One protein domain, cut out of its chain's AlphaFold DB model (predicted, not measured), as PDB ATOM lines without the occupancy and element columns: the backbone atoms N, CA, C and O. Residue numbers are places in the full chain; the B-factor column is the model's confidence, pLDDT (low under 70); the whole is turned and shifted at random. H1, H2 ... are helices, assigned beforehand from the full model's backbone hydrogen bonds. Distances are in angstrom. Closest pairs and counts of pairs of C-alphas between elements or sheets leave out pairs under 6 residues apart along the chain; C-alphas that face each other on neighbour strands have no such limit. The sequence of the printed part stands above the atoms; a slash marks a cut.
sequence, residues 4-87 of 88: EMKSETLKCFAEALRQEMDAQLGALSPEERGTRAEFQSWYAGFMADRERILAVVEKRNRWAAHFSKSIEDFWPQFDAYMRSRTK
ATOM      1  N   GLU A   4     190.019  78.628 110.479       90.88
ATOM      2  CA  GLU A   4     191.212  77.839 110.788       90.88
ATOM      3  C   GLU A   4     192.272  78.711 111.458       90.88
ATOM      4  O   GLU A   4     192.753  78.369 112.534       90.88
ATOM      5  N   MET A   5     192.570  79.884 110.888       89.56
ATOM      6  CA  MET A   5     193.518  80.827 111.488       89.56
ATOM      7  C   MET A   5     193.079  81.272 112.886       89.56
ATOM      8  O   MET A   5     193.920  81.390 113.775       89.56
ATOM      9  N   LYS A   6     191.772  81.490 113.107       90.69
ATOM     10  CA  LYS A   6     191.243  81.822 114.442       90.69
ATOM     11  C   LYS A   6     191.495  80.687 115.441       90.69
ATOM     12  O   LYS A   6     192.001  80.936 116.533       90.69
ATOM     13  N   SER A   7     191.189  79.448 115.051       92.75
ATOM     14  CA  SER A   7     191.394  78.252 115.880       92.75
ATOM     15  C   SER A   7     192.869  78.028 116.218       92.75
ATOM     16  O   SER A   7     193.213  77.817 117.381       92.75
ATOM     17  N   GLU A   8     193.758  78.148 115.230       93.69
ATOM     18  CA  GLU A   8     195.203  78.028 115.441       93.69
ATOM     19  C   GLU A   8     195.737  79.147 116.338       93.69
ATOM     20  O   GLU A   8     196.514  78.881 117.254       93.69
ATOM     21  N   THR A   9     195.247  80.380 116.165       94.50
ATOM     22  CA  THR A   9     195.598  81.500 117.051       94.50
ATOM     23  C   THR A   9     195.227  81.182 118.499       94.50
ATOM     24  O   THR A   9     196.080  81.301 119.375       94.50
ATOM     25  N   LEU A  10     194.001  80.711 118.765       93.06
ATOM     26  CA  LEU A  10     193.553  80.332 120.113       93.06
ATOM     27  C   LEU A  10     194.410  79.213 120.727       93.06
ATOM     28  O   LEU A  10     194.803  79.306 121.891       93.06
ATOM     29  N   LYS A  11     194.731  78.169 119.949       93.31
ATOM     30  CA  LYS A  11     195.564  77.045 120.410       93.31
ATOM     31  C   LYS A  11     196.975  77.497 120.771       93.31
ATOM     32  O   LYS A  11     197.433  77.213 121.875       93.31
ATOM     33  N   CYS A  12     197.643  78.221 119.874       93.31
ATOM     34  CA  CYS A  12     198.994  78.729 120.109       93.31
ATOM     35  C   CYS A  12     199.044  79.693 121.301       93.31
ATOM     36  O   CYS A  12     200.008  79.684 122.067       93.31
ATOM     37  N   PHE A  13     197.999  80.502 121.481       94.31
ATOM     38  CA  PHE A  13     197.881  81.423 122.607       94.31
ATOM     39  C   PHE A  13     197.776  80.675 123.945       94.31
ATOM     40  O   PHE A  13     198.509  80.977 124.885       94.31
ATOM     41  N   ALA A  14     196.927  79.646 124.017       91.19
ATOM     42  CA  ALA A  14     196.814  78.790 125.197       91.19
ATOM     43  C   ALA A  14     198.110  78.014 125.485       91.19
ATOM     44  O   ALA A  14     198.520  77.876 126.637       91.19
ATOM     45  N   GLU A  15     198.772  77.508 124.442       92.69
ATOM     46  CA  GLU A  15     200.026  76.773 124.584       92.69
ATOM     47  C   GLU A  15     201.145  77.652 125.147       92.69
ATOM     48  O   GLU A  15     201.860  77.221 126.051       92.69
ATOM     49  N   ALA A  16     201.262  78.895 124.677       92.81
ATOM     50  CA  ALA A  16     202.228  79.858 125.195       92.81
ATOM     51  C   ALA A  16     202.064  80.090 126.708       92.81
ATOM     52  O   ALA A  16     203.054  80.121 127.441       92.81
ATOM     53  N   LEU A  17     200.822  80.190 127.189       90.31
ATOM     54  CA  LEU A  17     200.542  80.315 128.621       90.31
ATOM     55  C   LEU A  17     200.888  79.043 129.396       90.31
ATOM     56  O   LEU A  17     201.468  79.127 130.477       90.31
ATOM     57  N   ARG A  18     200.587  77.866 128.836       87.94
ATOM     58  CA  ARG A  18     200.957  76.580 129.440       87.94
ATOM     59  C   ARG A  18     202.474  76.460 129.600       87.94
ATOM     60  O   ARG A  18     202.940  76.103 130.672       87.94
ATOM     61  N   GLN A  19     203.239  76.807 128.565       89.56
ATOM     62  CA  GLN A  19     204.703  76.792 128.612       89.56
ATOM     63  C   GLN A  19     205.263  77.760 129.667       89.56
ATOM     64  O   GLN A  19     206.277  77.464 130.298       89.56
ATOM     65  N   GLU A  20     204.627  78.919 129.863       90.00
ATOM     66  CA  GLU A  20     205.014  79.851 130.923       90.00
ATOM     67  C   GLU A  20     204.724  79.280 132.316       90.00
ATOM     68  O   GLU A  20     205.598  79.330 133.180       90.00
ATOM     69  N   MET A  21     203.543  78.688 132.522       84.12
ATOM     70  CA  MET A  21     203.204  78.010 133.776       84.12
ATOM     71  C   MET A  21     204.166  76.861 134.079       84.12
ATOM     72  O   MET A  21     204.692  76.797 135.186       84.12
ATOM     73  N   ASP A  22     204.434  75.989 133.107       85.12
ATOM     74  CA  ASP A  22     205.358  74.862 133.269       85.12
ATOM     75  C   ASP A  22     206.764  75.350 133.652       85.12
ATOM     76  O   ASP A  22     207.420  74.750 134.501       85.12
ATOM     77  N   ALA A  23     207.222  76.465 133.070       86.69
ATOM     78  CA  ALA A  23     208.518  77.054 133.397       86.69
ATOM     79  C   ALA A  23     208.565  77.619 134.825       86.69
ATOM     80  O   ALA A  23     209.554  77.415 135.527       86.69
ATOM     81  N   GLN A  24     207.506  78.304 135.267       82.56
ATOM     82  CA  GLN A  24     207.414  78.824 136.635       82.56
ATOM     83  C   GLN A  24     207.327  77.679 137.650       82.56
ATOM     84  O   GLN A  24     208.047  77.684 138.639       82.56
ATOM     85  N   LEU A  25     206.523  76.655 137.366       80.88
ATOM     86  CA  LEU A  25     206.371  75.468 138.208       80.88
ATOM     87  C   LEU A  25     207.633  74.612 138.284       80.88
ATOM     88  O   LEU A  25     207.954  74.073 139.341       80.88
ATOM     89  N   GLY A  26     208.346  74.481 137.166       80.50
ATOM     90  CA  GLY A  26     209.619  73.770 137.099       80.50
ATOM     91  C   GLY A  26     210.721  74.443 137.916       80.50
ATOM     92  O   GLY A  26     211.622  73.751 138.384       80.50
ATOM     93  N   ALA A  27     210.635  75.760 138.123       83.31
ATOM     94  CA  ALA A  27     211.562  76.510 138.967       83.31
ATOM     95  C   ALA A  27     211.268  76.375 140.474       83.31
ATOM     96  O   ALA A  27     212.142  76.683 141.278       83.31
ATOM     97  N   LEU A  28     210.070  75.913 140.855       80.50
ATOM     98  CA  LEU A  28     209.666  75.741 142.253       80.50
ATOM     99  C   LEU A  28     210.034  74.348 142.781       80.50
ATOM    100  O   LEU A  28     209.817  73.322 142.112       80.50
ATOM    101  N   SER A  29     210.524  74.300 144.024       76.44
ATOM    102  CA  SER A  29     210.691  73.041 144.756       76.44
ATOM    103  C   SER A  29     209.327  72.378 145.027       76.44
ATOM    104  O   SER A  29     208.299  73.057 145.026       76.44
ATOM    105  N   PRO A  30     209.261  71.050 145.259       74.06
ATOM    106  CA  PRO A  30     207.994  70.360 145.521       74.06
ATOM    107  C   PRO A  30     207.173  70.955 146.675       74.06
ATOM    108  O   PRO A  30     205.948  70.905 146.626       74.06
ATOM    109  N   GLU A  31     207.841  71.534 147.672       77.25
ATOM    110  CA  GLU A  31     207.230  72.169 148.846       77.25
ATOM    111  C   GLU A  31     206.619  73.539 148.508       77.25
ATOM    112  O   GLU A  31     205.578  73.911 149.044       77.25
ATOM    113  N   GLU A  32     207.214  74.259 147.555       75.50
ATOM    114  CA  GLU A  32     206.761  75.577 147.090       75.50
ATOM    115  C   GLU A  32     205.686  75.500 146.008       75.50
ATOM    116  O   GLU A  32     205.073  76.510 145.664       75.50
ATOM    117  N   ARG A  33     205.434  74.307 145.458       73.00
ATOM    118  CA  ARG A  33     204.395  74.133 144.442       73.00
ATOM    119  C   ARG A  33     203.006  74.447 144.992       73.00
ATOM    120  O   ARG A  33     202.131  74.680 144.189       73.00
ATOM    121  N   GLY A  34     202.781  74.549 146.299       75.00
ATOM    122  CA  GLY A  34     201.472  74.929 146.832       75.00
ATOM    123  C   GLY A  34     200.362  73.921 146.499       75.00
ATOM    124  O   GLY A  34     200.572  72.844 145.933       75.00
ATOM    125  N   THR A  35     199.144  74.250 146.904       78.44
ATOM    126  CA  THR A  35     197.955  73.408 146.774       78.44
ATOM    127  C   THR A  35     197.198  73.681 145.475       78.44
ATOM    128  O   THR A  35     197.239  74.768 144.895       78.44
ATOM    129  N   ARG A  36     196.392  72.707 145.032       72.75
ATOM    130  CA  ARG A  36     195.504  72.861 143.862       72.75
ATOM    131  C   ARG A  36     194.573  74.083 143.970       72.75
ATOM    132  O   ARG A  36     194.263  74.693 142.951       72.75
ATOM    133  N   ALA A  37     194.130  74.438 145.177       73.62
ATOM    134  CA  ALA A  37     193.244  75.580 145.415       73.62
ATOM    135  C   ALA A  37     193.961  76.932 145.244       73.62
ATOM    136  O   ALA A  37     193.396  77.869 144.672       73.62
ATOM    137  N   GLU A  38     195.220  77.020 145.678       74.81
ATOM    138  CA  GLU A  38     196.067  78.202 145.475       74.81
ATOM    139  C   GLU A  38     196.345  78.419 143.987       74.81
ATOM    140  O   GLU A  38     196.184  79.534 143.492       74.81
ATOM    141  N   PHE A  39     196.623  77.344 143.240       73.81
ATOM    142  CA  PHE A  39     196.747  77.425 141.783       73.81
ATOM    143  C   PHE A  39     195.490  77.931 141.098       73.81
ATOM    144  O   PHE A  39     195.579  78.776 140.213       73.81
ATOM    145  N   GLN A  40     194.318  77.424 141.480       72.81
ATOM    146  CA  GLN A  40     193.058  77.861 140.881       72.81
ATOM    147  C   GLN A  40     192.786  79.341 141.157       72.81
ATOM    148  O   GLN A  40     192.348  80.056 140.256       72.81
ATOM    149  N   SER A  41     193.091  79.811 142.369       77.44
ATOM    150  CA  SER A  41     192.930  81.217 142.752       77.44
ATOM    151  C   SER A  41     193.908  82.123 142.004       77.44
ATOM    152  O   SER A  41     193.502  83.139 141.438       77.44
ATOM    153  N   TRP A  42     195.182  81.726 141.927       78.44
ATOM    154  CA  TRP A  42     196.193  82.429 141.137       78.44
ATOM    155  C   TRP A  42     195.811  82.483 139.657       78.44
ATOM    156  O   TRP A  42     195.856  83.547 139.046       78.44
ATOM    157  N   TYR A  43     195.372  81.357 139.094       77.94
ATOM    158  CA  TYR A  43     194.975  81.251 137.694       77.94
ATOM    159  C   TYR A  43     193.761  82.133 137.385       77.94
ATOM    160  O   TYR A  43     193.746  82.827 136.371       77.94
ATOM    161  N   ALA A  44     192.763  82.169 138.274       80.81
ATOM    162  CA  ALA A  44     191.614  83.060 138.134       80.81
ATOM    163  C   ALA A  44     192.031  84.541 138.147       80.81
ATOM    164  O   ALA A  44     191.552  85.313 137.315       80.81
ATOM    165  N   GLY A  45     192.952  84.926 139.037       82.88
ATOM    166  CA  GLY A  45     193.515  86.279 139.075       82.88
ATOM    167  C   GLY A  45     194.344  86.618 137.834       82.88
ATOM    168  O   GLY A  45     194.204  87.701 137.277       82.88
ATOM    169  N   PHE A  46     195.158  85.678 137.350       82.06
ATOM    170  CA  PHE A  46     195.943  85.839 136.126       82.06
ATOM    171  C   PHE A  46     195.050  86.027 134.894       82.06
ATOM    172  O   PHE A  46     195.304  86.908 134.078       82.06
ATOM    173  N   MET A  47     193.964  85.257 134.788       82.12
ATOM    174  CA  MET A  47     193.000  85.363 133.688       82.12
ATOM    175  C   MET A  47     192.193  86.671 133.689       82.12
ATOM    176  O   MET A  47     191.630  87.036 132.659       82.12
ATOM    177  N   ALA A  48     192.149  87.398 134.810       85.81
ATOM    178  CA  ALA A  48     191.550  88.729 134.870       85.81
ATOM    179  C   ALA A  48     192.449  89.821 134.252       85.81
ATOM    180  O   ALA A  48     191.951  90.893 133.908       85.81
ATOM    181  N   ASP A  49     193.747  89.552 134.069       91.31
ATOM    182  CA  ASP A  49     194.739  90.505 133.564       91.31
ATOM    183  C   ASP A  49     195.152  90.178 132.117       91.31
ATOM    184  O   ASP A  49     196.116  89.460 131.830       91.31
ATOM    185  N   ARG A  50     194.385  90.728 131.170       90.06
ATOM    186  CA  ARG A  50     194.579  90.498 129.729       90.06
ATOM    187  C   ARG A  50     195.889  91.074 129.197       90.06
ATOM    188  O   ARG A  50     196.458  90.506 128.266       90.06
ATOM    189  N   GLU A  51     196.362  92.185 129.755       91.62
ATOM    190  CA  GLU A  51     197.618  92.810 129.329       91.62
ATOM    191  C   GLU A  51     198.805  91.936 129.715       91.62
ATOM    192  O   GLU A  51     199.674  91.656 128.885       91.62
ATOM    193  N   ARG A  52     198.795  91.412 130.943       90.69
ATOM    194  CA  ARG A  52     199.804  90.458 131.397       90.69
ATOM    195  C   ARG A  52     199.787  89.176 130.575       90.69
ATOM    196  O   ARG A  52     200.851  88.691 130.189       90.69
ATOM    197  N   ILE A  53     198.604  88.643 130.273       92.12
ATOM    198  CA  ILE A  53     198.457  87.486 129.383       92.12
ATOM    199  C   ILE A  53     199.091  87.774 128.017       92.12
ATOM    200  O   ILE A  53     199.901  86.981 127.538       92.12
ATOM    201  N   LEU A  54     198.769  88.918 127.403       94.38
ATOM    202  CA  LEU A  54     199.343  89.310 126.116       94.38
ATOM    203  C   LEU A  54     200.866  89.414 126.174       94.38
ATOM    204  O   LEU A  54     201.521  88.903 125.271       94.38
ATOM    205  N   ALA A  55     201.432  90.004 127.227       94.44
ATOM    206  CA  ALA A  55     202.881  90.116 127.391       94.44
ATOM    207  C   ALA A  55     203.563  88.738 127.492       94.44
ATOM    208  O   ALA A  55     204.608  88.503 126.877       94.44
ATOM    209  N   VAL A  56     202.958  87.798 128.228       93.75
ATOM    210  CA  VAL A  56     203.449  86.413 128.315       93.75
ATOM    211  C   VAL A  56     203.405  85.737 126.948       93.75
ATOM    212  O   VAL A  56     204.398  85.142 126.518       93.75
ATOM    213  N   VAL A  57     202.274  85.838 126.245       95.50
ATOM    214  CA  VAL A  57     202.139  85.213 124.929       95.50
ATOM    215  C   VAL A  57     203.076  85.864 123.923       95.50
ATOM    216  O   VAL A  57     203.715  85.150 123.168       95.50
ATOM    217  N   GLU A  58     203.256  87.180 123.937       96.62
ATOM    218  CA  GLU A  58     204.187  87.867 123.040       96.62
ATOM    219  C   GLU A  58     205.635  87.392 123.231       96.62
ATOM    220  O   GLU A  58     206.367  87.221 122.254       96.62
ATOM    221  N   LYS A  59     206.041  87.087 124.469       95.38
ATOM    222  CA  LYS A  59     207.364  86.522 124.768       95.38
ATOM    223  C   LYS A  59     207.559  85.115 124.187       95.38
ATOM    224  O   LYS A  59     208.671  84.780 123.782       95.38
ATOM    225  N   ARG A  60     206.511  84.286 124.171       94.19
ATOM    226  CA  ARG A  60     206.570  82.854 123.806       94.19
ATOM    227  C   ARG A  60     206.158  82.581 122.353       94.19
ATOM    228  O   ARG A  60     206.713  81.700 121.708       94.19
ATOM    229  N   ASN A  61     205.192  83.333 121.836       95.62
ATOM    230  CA  ASN A  61     204.602  83.212 120.507       95.62
ATOM    231  C   ASN A  61     204.075  84.577 120.009       95.62
ATOM    232  O   ASN A  61     202.888  84.902 120.110       95.62
ATOM    233  N   ARG A  62     204.974  85.381 119.423       95.62
ATOM    234  CA  ARG A  62     204.655  86.711 118.863       95.62
ATOM    235  C   ARG A  62     203.555  86.678 117.806       95.62
ATOM    236  O   ARG A  62     202.762  87.610 117.728       95.62
ATOM    237  N   TRP A  63     203.507  85.617 117.001       95.88
ATOM    238  CA  TRP A  63     202.480  85.454 115.976       95.88
ATOM    239  C   TRP A  63     201.092  85.382 116.622       95.88
ATOM    240  O   TRP A  63     200.231  86.198 116.304       95.88
ATOM    241  N   ALA A  64     200.898  84.506 117.608       95.25
ATOM    242  CA  ALA A  64     199.614  84.373 118.293       95.25
ATOM    243  C   ALA A  64     199.199  85.669 119.012       95.25
ATOM    244  O   ALA A  64     198.035  86.061 118.939       95.25
ATOM    245  N   ALA A  65     200.144  86.368 119.652       95.69
ATOM    246  CA  ALA A  65     199.885  87.656 120.303       95.69
ATOM    247  C   ALA A  65     199.508  88.774 119.318       95.69
ATOM    248  O   ALA A  65     198.719  89.660 119.648       95.69
ATOM    249  N   HIS A  66     200.077  88.761 118.111       95.31
ATOM    250  CA  HIS A  66     199.741  89.728 117.073       95.31
ATOM    251  C   HIS A  66     198.361  89.439 116.472       95.31
ATOM    252  O   HIS A  66     197.515  90.330 116.403       95.31
ATOM    253  N   PHE A  67     198.110  88.187 116.080       94.25
ATOM    254  CA  PHE A  67     196.864  87.798 115.423       94.25
ATOM    255  C   PHE A  67     195.655  87.829 116.362       94.25
ATOM    256  O   PHE A  67     194.560  88.157 115.901       94.25
ATOM    257  N   SER A  68     195.830  87.594 117.668       93.88
ATOM    258  CA  SER A  68     194.732  87.668 118.644       93.88
ATOM    259  C   SER A  68     194.056  89.041 118.675       93.88
ATOM    260  O   SER A  68     192.841  89.120 118.828       93.88
ATOM    261  N   LYS A  69     194.811  90.121 118.428       92.00
ATOM    262  CA  LYS A  69     194.293  91.499 118.355       92.00
ATOM    263  C   LYS A  69     193.374  91.736 117.153       92.00
ATOM    264  O   LYS A  69     192.625  92.705 117.145       92.00
ATOM    265  N   SER A  70     193.434  90.872 116.139       92.00
ATOM    266  CA  SER A  70     192.607  90.961 114.929       92.00
ATOM    267  C   SER A  70     191.340  90.091 114.981       92.00
ATOM    268  O   SER A  70     190.560  90.080 114.028       92.00
ATOM    269  N   ILE A  71     191.126  89.351 116.078       93.25
ATOM    270  CA  ILE A  71     189.919  88.552 116.328       93.25
ATOM    271  C   ILE A  71     188.991  89.369 117.244       93.25
ATOM    272  O   ILE A  71     189.287  89.554 118.419       93.25
ATOM    273  N   GLU A  72     187.863  89.849 116.713       90.81
ATOM    274  CA  GLU A  72     186.903  90.715 117.429       90.81
ATOM    275  C   GLU A  72     186.392  90.101 118.744       90.81
ATOM    276  O   GLU A  72     186.303  90.769 119.771       90.81
ATOM    277  N   ASP A  73     186.129  88.799 118.737       92.81
ATOM    278  CA  ASP A  73     185.593  88.028 119.852       92.81
ATOM    279  C   ASP A  73     186.643  87.115 120.504       92.81
ATOM    280  O   ASP A  73     186.304  86.112 121.137       92.81
ATOM    281  N   PHE A  74     187.928  87.476 120.384       93.38
ATOM    282  CA  PHE A  74     189.039  86.654 120.864       93.38
ATOM    283  C   PHE A  74     188.885  86.253 122.326       93.38
ATOM    284  O   PHE A  74     188.930  85.073 122.653       93.38
ATOM    285  N   TRP A  75     188.714  87.242 123.205       91.44
ATOM    286  CA  TRP A  75     188.732  87.028 124.649       91.44
ATOM    287  C   TRP A  75     187.561  86.164 125.129       91.44
ATOM    288  O   TRP A  75     187.827  85.184 125.820       91.44
ATOM    289  N   PRO A  76     186.300  86.416 124.719       92.31
ATOM    290  CA  PRO A  76     185.203  85.492 125.003       92.31
ATOM    291  C   PRO A  76     185.462  84.055 124.524       92.31
ATOM    292  O   PRO A  76     185.198  83.105 125.264       92.31
ATOM    293  N   GLN A  77     186.001  83.874 123.310       91.81
ATOM    294  CA  GLN A  77     186.317  82.541 122.786       91.81
ATOM    295  C   GLN A  77     187.464  81.873 123.548       91.81
ATOM    296  O   GLN A  77     187.403  80.680 123.839       91.81
ATOM    297  N   PHE A  78     188.497  82.635 123.895       91.31
ATOM    298  CA  PHE A  78     189.640  82.166 124.664       91.31
ATOM    299  C   PHE A  78     189.228  81.747 126.082       91.31
ATOM    300  O   PHE A  78     189.590  80.659 126.529       91.31
ATOM    301  N   ASP A  79     188.387  82.534 126.753       88.81
ATOM    302  CA  ASP A  79     187.844  82.193 128.070       88.81
ATOM    303  C   ASP A  79     187.010  80.905 128.015       88.81
ATOM    304  O   ASP A  79     187.164  80.017 128.860       88.81
ATOM    305  N   ALA A  80     186.153  80.763 127.000       89.38
ATOM    306  CA  ALA A  80     185.382  79.541 126.775       89.38
ATOM    307  C   ALA A  80     186.294  78.332 126.497       89.38
ATOM    308  O   ALA A  80     186.073  77.245 127.039       89.38
ATOM    309  N   TYR A  81     187.347  78.531 125.702       88.19
ATOM    310  CA  TYR A  81     188.348  77.518 125.383       88.19
ATOM    311  C   TYR A  81     189.114  77.047 126.629       88.19
ATOM    312  O   TYR A  81     189.259  75.846 126.846       88.19
ATOM    313  N   MET A  82     189.558  77.959 127.496       85.06
ATOM    314  CA  MET A  82     190.278  77.585 128.718       85.06
ATOM    315  C   MET A  82     189.363  76.905 129.747       85.06
ATOM    316  O   MET A  82     189.775  75.959 130.427       85.06
ATOM    317  N   ARG A  83     188.093  77.323 129.841       83.38
ATOM    318  CA  ARG A  83     187.094  76.679 130.716       83.38
ATOM    319  C   ARG A  83     186.732  75.265 130.269       83.38
ATOM    320  O   ARG A  83     186.484  74.415 131.120       83.38
ATOM    321  N   SER A  84     186.694  74.988 128.964       83.50
ATOM    322  CA  SER A  84     186.410  73.631 128.470       83.50
ATOM    323  C   SER A  84     187.542  72.648 128.786       83.50
ATOM    324  O   SER A  84     187.279  71.468 129.001       83.50
ATOM    325  N   ARG A  85     188.785  73.136 128.895       73.50
ATOM    326  CA  ARG A  85     189.971  72.319 129.205       73.50
ATOM    327  C   ARG A  85     190.256  72.114 130.692       73.50
ATOM    328  O   ARG A  85     191.039  71.238 131.033       73.50
ATOM    329  N   THR A  86     189.635  72.895 131.570       65.31
ATOM    330  CA  THR A  86     189.826  72.815 133.033       65.31
ATOM    331  C   THR A  86     188.749  71.995 133.753       65.31
ATOM    332  O   THR A  86     188.872  71.759 134.952       65.31
ATOM    333  N   LYS A  87     187.710  71.536 133.039       55.75
ATOM    334  CA  LYS A  87     186.642  70.655 133.557       55.75
ATOM    335  C   LYS A  87     186.935  69.147 133.417       55.75
ATOM    336  O   LYS A  87     186.025  68.350 133.632       55.75
TER     337      LYS A  87
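Overview. This is residues 4 to 87 of the 88 residues of an uncharacterized protein of Pandoraea sp. ISTKB (UniProt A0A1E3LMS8). One long helix, H1, makes most of the length, with the short helical hairpin of H3 and H4 packed on one side of it and H5 crossing its first half on another side. H2 is set off from H1 across a gap, reached by a loop that sticks out at residues 26 to 32, and it meets the rest only at a corner with H3. The printed part has 84 residues with five named helices, H1 to H5 in chain order, and no named strand; its class is all helix. It is compact, with a radius of gyration of the C-alphas of 13.4 A, yet elongated in outline, spanning 41 by 25 by 21 A.

Along the chain. H1, the longest helix, covers residues 4 to 27 and measures 34.8 A from C-alpha 4 at (191.212, 77.839, 110.788) to C-alpha 27 at (211.562, 76.510, 138.967). H5 covers residues 74 to 86, measures 18.4 A and ends with C-alpha 86 at (189.826, 72.815, 133.033). H2, residues 36 to 47, measures 16.3 A, and H3, residues 50 to 60, measures 15.4 A. H4 is shorter, residues 62 to 68, 10.0 A long.

Arrangement. H1 and H3 are both hubs, touching three helices each. H1 touches H3 with residues 13 to 20 alone, about perpendicular at 84 degrees; their closest C-alphas, those of Ala 16 and Val 57, are 5.4 A apart. With residues 9 to 13 alone H1 touches H4, opposite ways at a steep tilt of 51 degrees; the closest C-alphas are those of Thr 9 and Ala 64, 5.1 A apart. With residues 10 to 14 alone it touches H5, the same way at a steep tilt of 56 degrees; the closest C-alphas are those of Leu 10 and Phe 78, 6.3 A apart. H3 and H4 form a helical hairpin and touch, opposite ways at a tilt of 37 degrees, only just steep; the C-alphas of Glu 58 and Ala 65 are their closest, 5.1 A apart. H2 and H3 only just touch, with 3 pairs of C-alphas within 8 A, and only at the corner by their link; the closest are those of Met 47 and Ile 53, 7.3 A apart. H2 is apart from H1 and H4, and only just apart from H5, at 8.3 A. In H1, H2, H3, H4 and H5 every O i to N i+4 pair is within hydrogen-bond range.

Size, cuts and confidence. The two C-alphas farthest apart, those of Glu 31 and Glu 72, are 41.8 A apart. The printed part has no cut. The link from H1 to H2 is short, the other three are tight, and none is long. Mean pLDDT of the printed part is 86.7; residues 86 to 87 are under 70.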